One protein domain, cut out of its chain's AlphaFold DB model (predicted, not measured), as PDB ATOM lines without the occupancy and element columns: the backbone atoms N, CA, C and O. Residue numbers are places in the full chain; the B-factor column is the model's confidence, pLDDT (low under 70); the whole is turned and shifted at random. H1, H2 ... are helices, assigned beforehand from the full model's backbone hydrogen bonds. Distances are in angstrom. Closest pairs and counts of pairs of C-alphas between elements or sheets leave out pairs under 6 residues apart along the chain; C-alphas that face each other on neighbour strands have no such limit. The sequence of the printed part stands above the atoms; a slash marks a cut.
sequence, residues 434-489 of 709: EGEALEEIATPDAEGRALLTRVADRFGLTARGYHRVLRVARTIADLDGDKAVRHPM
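AT A GLANCE: This is residues 434 to 489 of the 709 residues of the protein "Magnesium chelatase family protein" of Roseovarius tolerans (UniProt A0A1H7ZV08). One long helix, H3, forms the longest part, and two shorter helices lie to one side of it: H1 packs on its middle with a steep tilt, while H2 makes a loose V with it, closest near the link of residues 458 to 462. After H3 the end, residues 481 to 489, folds back toward the side where H1 and H2 lie. The printed part has 56 residues with three named helices, in the order H1, H2, H3, and no named strand; the class is all helix. It is compact, with a radius of gyration of the C-alphas of 10.8 A and spans of 31 by 23 by 16 A.

HOW THE PARTS SIT: Start from H3, residues 463 to 480. H1, residues 436 to 442, touches it at residues 467 to 474 alone; look at Ala 442 and Arg 474, whose C-alphas are the closest, 5.3 A apart. Their lines stand at a steep tilt of 45 degrees, and they run the same way. H2, residues 446 to 457, is close to H3 but not clearly touching; the closest C-alphas, of Ala 456 and Tyr 466, are 7.7 A apart. These two run opposite ways at a steep tilt of 39 degrees. H1 and H2 are apart. In H2 and H3 every O i to N i+4 pair is within hydrogen-bond range; in H1, 2 of 3 are.

IN THESE COORDINATES: Find C-alpha 463 at (103.790, 187.178, 125.490); from there H3 runs 26.0 A to C-alpha 480 at (102.588, 168.930, 107.065). H2 covers 16.6 A from Ala 446 to Asp 457. H1 begins at C-alpha 436, at (96.590, 190.521, 113.895), and covers 9.8 A to Ala 442.

THE WHOLE: The two C-alphas farthest apart, of Gly 460 and Gly 481, are 30.8 A apart. The printed part has no cut, and both links between helices are tight. The mean pLDDT of the printed part is 80.4; look for values under 70 at residue 459 and residues 486 to 489.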
ATOM      1  N   GLU A 434     103.358 189.207 112.606       84.38
ATOM      2  CA  GLU A 434     103.142 189.865 113.898       84.38
ATOM      3  C   GLU A 434     101.705 190.393 114.049       84.38
ATOM      4  O   GLU A 434     100.997 190.625 113.068       84.38
ATOM      5  N   GLY A 435     101.273 190.593 115.300       84.94
ATOM      6  CA  GLY A 435      99.959 191.152 115.637       84.94
ATOM      7  C   GLY A 435      98.788 190.359 115.048       84.94
ATOM      8  O   GLY A 435      98.801 189.129 115.028       84.94
ATOM      9  N   GLU A 436      97.791 191.079 114.534       83.38
ATOM     10  CA  GLU A 436      96.590 190.521 113.895       83.38
ATOM     11  C   GLU A 436      96.923 189.531 112.762       83.38
ATOM     12  O   GLU A 436      96.282 188.490 112.648       83.38
ATOM     13  N   ALA A 437      97.995 189.778 111.995       85.12
ATOM     14  CA  ALA A 437      98.446 188.869 110.939       85.12
ATOM     15  C   ALA A 437      98.882 187.498 111.479       85.12
ATOM     16  O   ALA A 437      98.725 186.488 110.797       85.12
ATOM     17  N   LEU A 438      99.427 187.445 112.699       85.38
ATOM     18  CA  LEU A 438      99.783 186.189 113.357       85.38
ATOM     19  C   LEU A 438      98.545 185.490 113.931       85.38
ATOM     20  O   LEU A 438      98.419 184.271 113.805       85.38
ATOM     21  N   GLU A 439      97.627 186.243 114.539       84.50
ATOM     22  CA  GLU A 439      96.388 185.687 115.096       84.50
ATOM     23  C   GLU A 439      95.496 185.077 114.006       84.50
ATOM     24  O   GLU A 439      95.012 183.957 114.174       84.50
ATOM     25  N   GLU A 440      95.350 185.749 112.863       85.12
ATOM     26  CA  GLU A 440      94.594 185.275 111.698       85.12
ATOM     27  C   GLU A 440      95.121 183.929 111.171       85.12
ATOM     28  O   GLU A 440      94.358 182.980 110.979       85.12
ATOM     29  N   ILE A 441      96.437 183.818 110.959       83.62
ATOM     30  CA  ILE A 441      97.028 182.666 110.257       83.62
ATOM     31  C   ILE A 441      97.337 181.489 111.192       83.62
ATOM     32  O   ILE A 441      97.405 180.343 110.730       83.62
ATOM     33  N   ALA A 442      97.576 181.766 112.478       84.31
ATOM     34  CA  ALA A 442      98.096 180.810 113.455       84.31
ATOM     35  C   ALA A 442      97.179 180.574 114.667       84.31
ATOM     36  O   ALA A 442      97.596 179.868 115.587       84.31
ATOM     37  N   THR A 443      95.948 181.110 114.681       82.44
ATOM     38  CA  THR A 443      94.970 180.798 115.738       82.44
ATOM     39  C   THR A 443      94.831 179.277 115.909       82.44
ATOM     40  O   THR A 443      94.482 178.581 114.951       82.44
ATOM     41  N   PRO A 444      95.098 178.748 117.117       81.19
ATOM     42  CA  PRO A 444      94.983 177.328 117.396       81.19
ATOM     43  C   PRO A 444      93.522 176.922 117.610       81.19
ATOM     44  O   PRO A 444      92.700 177.719 118.081       81.19
ATOM     45  N   ASP A 445      93.229 175.647 117.351       81.38
ATOM     46  CA  ASP A 445      91.990 175.004 117.799       81.38
ATOM     47  C   ASP A 445      91.825 175.035 119.339       81.38
ATOM     48  O   ASP A 445      92.727 175.414 120.094       81.38
ATOM     49  N   ALA A 446      90.636 174.675 119.833       80.75
ATOM     50  CA  ALA A 446      90.320 174.765 121.261       80.75
ATOM     51  C   ALA A 446      91.238 173.889 122.140       80.75
ATOM     52  O   ALA A 446      91.623 174.304 123.237       80.75
ATOM     53  N   GLU A 447      91.640 172.711 121.652       81.31
ATOM     54  CA  GLU A 447      92.560 171.811 122.355       81.31
ATOM     55  C   GLU A 447      93.993 172.359 122.380       81.31
ATOM     56  O   GLU A 447      94.649 172.333 123.425       81.31
ATOM     57  N   GLY A 448      94.467 172.905 121.259       80.81
ATOM     58  CA  GLY A 448      95.745 173.589 121.122       80.81
ATOM     59  C   GLY A 448      95.817 174.842 121.990       80.81
ATOM     60  O   GLY A 448      96.808 175.038 122.689       80.81
ATOM     61  N   ARG A 449      94.742 175.638 122.058       82.12
ATOM     62  CA  ARG A 449      94.635 176.788 122.973       82.12
ATOM     63  C   ARG A 449      94.724 176.339 124.434       82.12
ATOM     64  O   ARG A 449      95.551 176.857 125.176       82.12
ATOM     65  N   ALA A 450      93.960 175.318 124.831       82.12
ATOM     66  CA  ALA A 450      94.010 174.764 126.186       82.12
ATOM     67  C   ALA A 450      95.361 174.095 126.523       82.12
ATOM     68  O   ALA A 450      95.771 174.052 127.686       82.12
ATOM     69  N   LEU A 451      96.077 173.548 125.537       80.44
ATOM     70  CA  LEU A 451      97.461 173.098 125.693       80.44
ATOM     71  C   LEU A 451      98.409 174.286 125.910       80.44
ATOM     72  O   LEU A 451      99.175 174.257 126.870       80.44
ATOM     73  N   LEU A 452      98.326 175.331 125.083       81.31
ATOM     74  CA  LEU A 452      99.173 176.522 125.181       81.31
ATOM     75  C   LEU A 452      98.999 177.254 126.513       81.31
ATOM     76  O   LEU A 452     100.004 177.607 127.115       81.31
ATOM     77  N   THR A 453      97.774 177.399 127.034       81.56
ATOM     78  CA  THR A 453      97.542 177.959 128.380       81.56
ATOM     79  C   THR A 453      98.258 177.132 129.454       81.56
ATOM     80  O   THR A 453      99.091 177.660 130.181       81.56
ATOM     81  N   ARG A 454      98.073 175.802 129.471       81.69
ATOM     82  CA  ARG A 454      98.764 174.908 130.429       81.69
ATOM     83  C   ARG A 454     100.293 174.914 130.286       81.69
ATOM     84  O   ARG A 454     100.992 174.616 131.255       81.69
ATOM     85  N   VAL A 455     100.811 175.205 129.090       77.75
ATOM     86  CA  VAL A 455     102.248 175.367 128.811       77.75
ATOM     87  C   VAL A 455     102.739 176.777 129.163       77.75
ATOM     88  O   VAL A 455     103.904 176.921 129.504       77.75
ATOM     89  N   ALA A 456     101.882 177.797 129.189       79.25
ATOM     90  CA  ALA A 456     102.219 179.109 129.734       79.25
ATOM     91  C   ALA A 456     102.270 179.077 131.271       79.25
ATOM     92  O   ALA A 456     103.291 179.446 131.852       79.25
ATOM     93  N   ASP A 457     101.224 178.560 131.921       79.38
ATOM     94  CA  ASP A 457     101.057 178.576 133.383       79.38
ATOM     95  C   ASP A 457     102.143 177.784 134.126       79.38
ATOM     96  O   ASP A 457     102.656 178.209 135.159       79.38
ATOM     97  N   ARG A 458     102.516 176.613 133.590       75.69
ATOM     98  CA  ARG A 458     103.486 175.680 134.198       75.69
ATOM     99  C   ARG A 458     104.908 176.238 134.293       75.69
ATOM    100  O   ARG A 458     105.734 175.689 135.020       75.69
ATOM    101  N   PHE A 459     105.202 177.238 133.473       68.69
ATOM    102  CA  PHE A 459     106.543 177.465 132.956       68.69
ATOM    103  C   PHE A 459     106.903 178.951 132.786       68.69
ATOM    104  O   PHE A 459     108.084 179.266 132.684       68.69
ATOM    105  N   GLY A 460     105.926 179.862 132.746       73.81
ATOM    106  CA  GLY A 460     106.157 181.304 132.635       73.81
ATOM    107  C   GLY A 460     106.413 181.806 131.211       73.81
ATOM    108  O   GLY A 460     107.348 182.579 131.006       73.81
ATOM    109  N   LEU A 461     105.613 181.390 130.216       75.12
ATOM    110  CA  LEU A 461     105.733 181.953 128.858       75.12
ATOM    111  C   LEU A 461     105.491 183.469 128.887       75.12
ATOM    112  O   LEU A 461     104.436 183.940 129.311       75.12
ATOM    113  N   THR A 462     106.448 184.234 128.364       79.19
ATOM    114  CA  THR A 462     106.238 185.650 128.040       79.19
ATOM    115  C   THR A 462     105.270 185.769 126.856       79.19
ATOM    116  O   THR A 462     105.157 184.849 126.046       79.19
ATOM    117  N   ALA A 463     104.619 186.926 126.679       77.69
ATOM    118  CA  ALA A 463     103.790 187.178 125.490       77.69
ATOM    119  C   ALA A 463     104.578 186.993 124.171       77.69
ATOM    120  O   ALA A 463     104.046 186.501 123.178       77.69
ATOM    121  N   ARG A 464     105.884 187.301 124.189       77.50
ATOM    122  CA  ARG A 464     106.815 187.040 123.080       77.50
ATOM    123  C   ARG A 464     107.019 185.545 122.843       77.50
ATOM    124  O   ARG A 464     106.914 185.101 121.706       77.50
ATOM    125  N   GLY A 465     107.232 184.766 123.904       79.06
ATOM    126  CA  GLY A 465     107.304 183.304 123.839       79.06
ATOM    127  C   GLY A 465     106.013 182.660 123.326       79.06
ATOM    128  O   GLY A 465     106.073 181.711 122.550       79.06
ATOM    129  N   TYR A 466     104.850 183.207 123.683       82.06
ATOM    130  CA  TYR A 466     103.561 182.766 123.147       82.06
ATOM    131  C   TYR A 466     103.465 182.999 121.626       82.06
ATOM    132  O   TYR A 466     103.240 182.044 120.882       82.06
ATOM    133  N   HIS A 467     103.738 184.215 121.134       84.69
ATOM    134  CA  HIS A 467     103.751 184.506 119.689       84.69
ATOM    135  C   HIS A 467     104.801 183.677 118.928       84.69
ATOM    136  O   HIS A 467     104.508 183.127 117.868       84.69
ATOM    137  N   ARG A 468     105.998 183.505 119.503       85.12
ATOM    138  CA  ARG A 468     107.076 182.645 118.981       85.12
ATOM    139  C   ARG A 468     106.593 181.214 118.723       85.12
ATOM    140  O   ARG A 468     106.789 180.686 117.629       85.12
ATOM    141  N   VAL A 469     105.886 180.613 119.685       86.31
ATOM    142  CA  VAL A 469     105.302 179.271 119.530       86.31
ATOM    143  C   VAL A 469     104.233 179.236 118.428       86.31
ATOM    144  O   VAL A 469     104.199 178.265 117.674       86.31
ATOM    145  N   LEU A 470     103.418 180.286 118.256       87.62
ATOM    146  CA  LEU A 470     102.446 180.364 117.153       87.62
ATOM    147  C   LEU A 470     103.125 180.418 115.767       87.62
ATOM    148  O   LEU A 470     102.731 179.663 114.876       87.62
ATOM    149  N   ARG A 471     104.181 181.232 115.586       90.25
ATOM    150  CA  ARG A 471     104.947 181.312 114.316       90.25
ATOM    151  C   ARG A 471     105.561 179.962 113.928       90.25
ATOM    152  O   ARG A 471     105.490 179.537 112.769       90.25
ATOM    153  N   VAL A 472     106.121 179.252 114.910       90.44
ATOM    154  CA  VAL A 472     106.665 177.897 114.735       90.44
ATOM    155  C   VAL A 472     105.549 176.893 114.413       90.44
ATOM    156  O   VAL A 472     105.672 176.140 113.448       90.44
ATOM    157  N   ALA A 473     104.427 176.914 115.140       89.31
ATOM    158  CA  ALA A 473     103.306 175.994 114.923       89.31
ATOM    159  C   ALA A 473     102.646 176.162 113.539       89.31
ATOM    160  O   ALA A 473     102.381 175.165 112.864       89.31
ATOM    161  N   ARG A 474     102.471 177.404 113.061       90.88
ATOM    162  CA  ARG A 474     102.037 177.719 111.683       90.88
ATOM    163  C   ARG A 474     102.953 177.099 110.630       90.88
ATOM    164  O   ARG A 474     102.481 176.597 109.616       90.88
ATOM    165  N   THR A 475     104.256 177.104 110.893       91.69
ATOM    166  CA  THR A 475     105.283 176.587 109.976       91.69
ATOM    167  C   THR A 475     105.334 175.061 109.960       91.69
ATOM    168  O   THR A 475     105.554 174.471 108.908       91.69
ATOM    169  N   ILE A 476     105.068 174.412 111.098       90.88
ATOM    170  CA  ILE A 476     104.874 172.957 111.159       90.88
ATOM    171  C   ILE A 476     103.618 172.566 110.365       90.88
ATOM    172  O   ILE A 476     103.695 171.682 109.517       90.88
ATOM    173  N   ALA A 477     102.500 173.281 110.542       89.19
ATOM    174  CA  ALA A 477     101.290 173.049 109.750       89.19
ATOM    175  C   ALA A 477     101.525 173.241 108.236       89.19
ATOM    176  O   ALA A 477     101.043 172.439 107.440       89.19
ATOM    177  N   ASP A 478     102.321 174.238 107.829       89.62
ATOM    178  CA  ASP A 478     102.689 174.459 106.418       89.62
ATOM    179  C   ASP A 478     103.592 173.355 105.835       89.62
ATOM    180  O   ASP A 478     103.481 173.050 104.649       89.62
ATOM    181  N   LEU A 479     104.459 172.738 106.648       88.50
ATOM    182  CA  LEU A 479     105.264 171.570 106.258       88.50
ATOM    183  C   LEU A 479     104.429 170.287 106.147       88.50
ATOM    184  O   LEU A 479     104.698 169.450 105.286       88.50
ATOM    185  N   ASP A 480     103.426 170.131 107.010       87.62
ATOM    186  CA  ASP A 480     102.588 168.930 107.065       87.62
ATOM    187  C   ASP A 480     101.396 168.997 106.073       87.62
ATOM    188  O   ASP A 480     100.800 167.962 105.744       87.62
ATOM    189  N   GLY A 481     101.111 170.194 105.537       84.44
ATOM    190  CA  GLY A 481     100.128 170.489 104.483       84.44
ATOM    191  C   GLY A 481      98.780 171.040 104.972       84.44
ATOM    192  O   GLY A 481      97.836 171.142 104.187       84.44
ATOM    193  N   ASP A 482      98.663 171.381 106.257       85.38
ATOM    194  CA  ASP A 482      97.387 171.619 106.935       85.38
ATOM    195  C   ASP A 482      97.018 173.114 107.015       85.38
ATOM    196  O   ASP A 482      97.804 173.982 107.404       85.38
ATOM    197  N   LYS A 483      95.766 173.445 106.668       77.00
ATOM    198  CA  LYS A 483      95.304 174.846 106.616       77.00
ATOM    199  C   LYS A 483      95.214 175.521 107.990       77.00
ATOM    200  O   LYS A 483      95.378 176.736 108.058       77.00
ATOM    201  N   ALA A 484      94.997 174.768 109.067       74.19
ATOM    202  CA  ALA A 484      94.803 175.287 110.423       74.19
ATOM    203  C   ALA A 484      95.874 174.769 111.394       74.19
ATOM    204  O   ALA A 484      96.363 173.649 111.246       74.19
ATOM    205  N   VAL A 485      96.200 175.560 112.421       74.19
ATOM    206  CA  VAL A 485      97.081 175.122 113.513       74.19
ATOM    207  C   VAL A 485      96.276 174.239 114.465       74.19
ATOM    208  O   VAL A 485      95.435 174.717 115.225       74.19
ATOM    209  N   ARG A 486      96.521 172.929 114.394       67.75
ATOM    210  CA  ARG A 486      95.815 171.913 115.182       67.75
ATOM    211  C   ARG A 486      96.656 171.386 116.340       67.75
ATOM    212  O   ARG A 486      97.887 171.395 116.265       67.75
ATOM    213  N   HIS A 487      95.999 170.882 117.385       49.97
ATOM    214  CA  HIS A 487      96.658 170.108 118.443       49.97
ATOM    215  C   HIS A 487      97.547 169.001 117.821       49.97
ATOM    216  O   HIS A 487      97.105 168.363 116.862       49.97
ATOM    217  N   PRO A 488      98.792 168.778 118.310       49.34
ATOM    218  CA  PRO A 488      99.862 168.090 117.584       49.34
ATOM    219  C   PRO A 488      99.414 166.842 116.819       49.34
ATOM    220  O   PRO A 488      99.036 165.825 117.411       49.34
ATOM    221  N   MET A 489      99.489 166.961 115.492       37.22
ATOM    222  CA  MET A 489      99.120 165.927 114.536       37.22
ATOM    223  C   MET A 489      99.921 164.650 114.808       37.22
ATOM    224  O   MET A 489     101.093 164.698 115.187       37.22
TER     225      MET A 489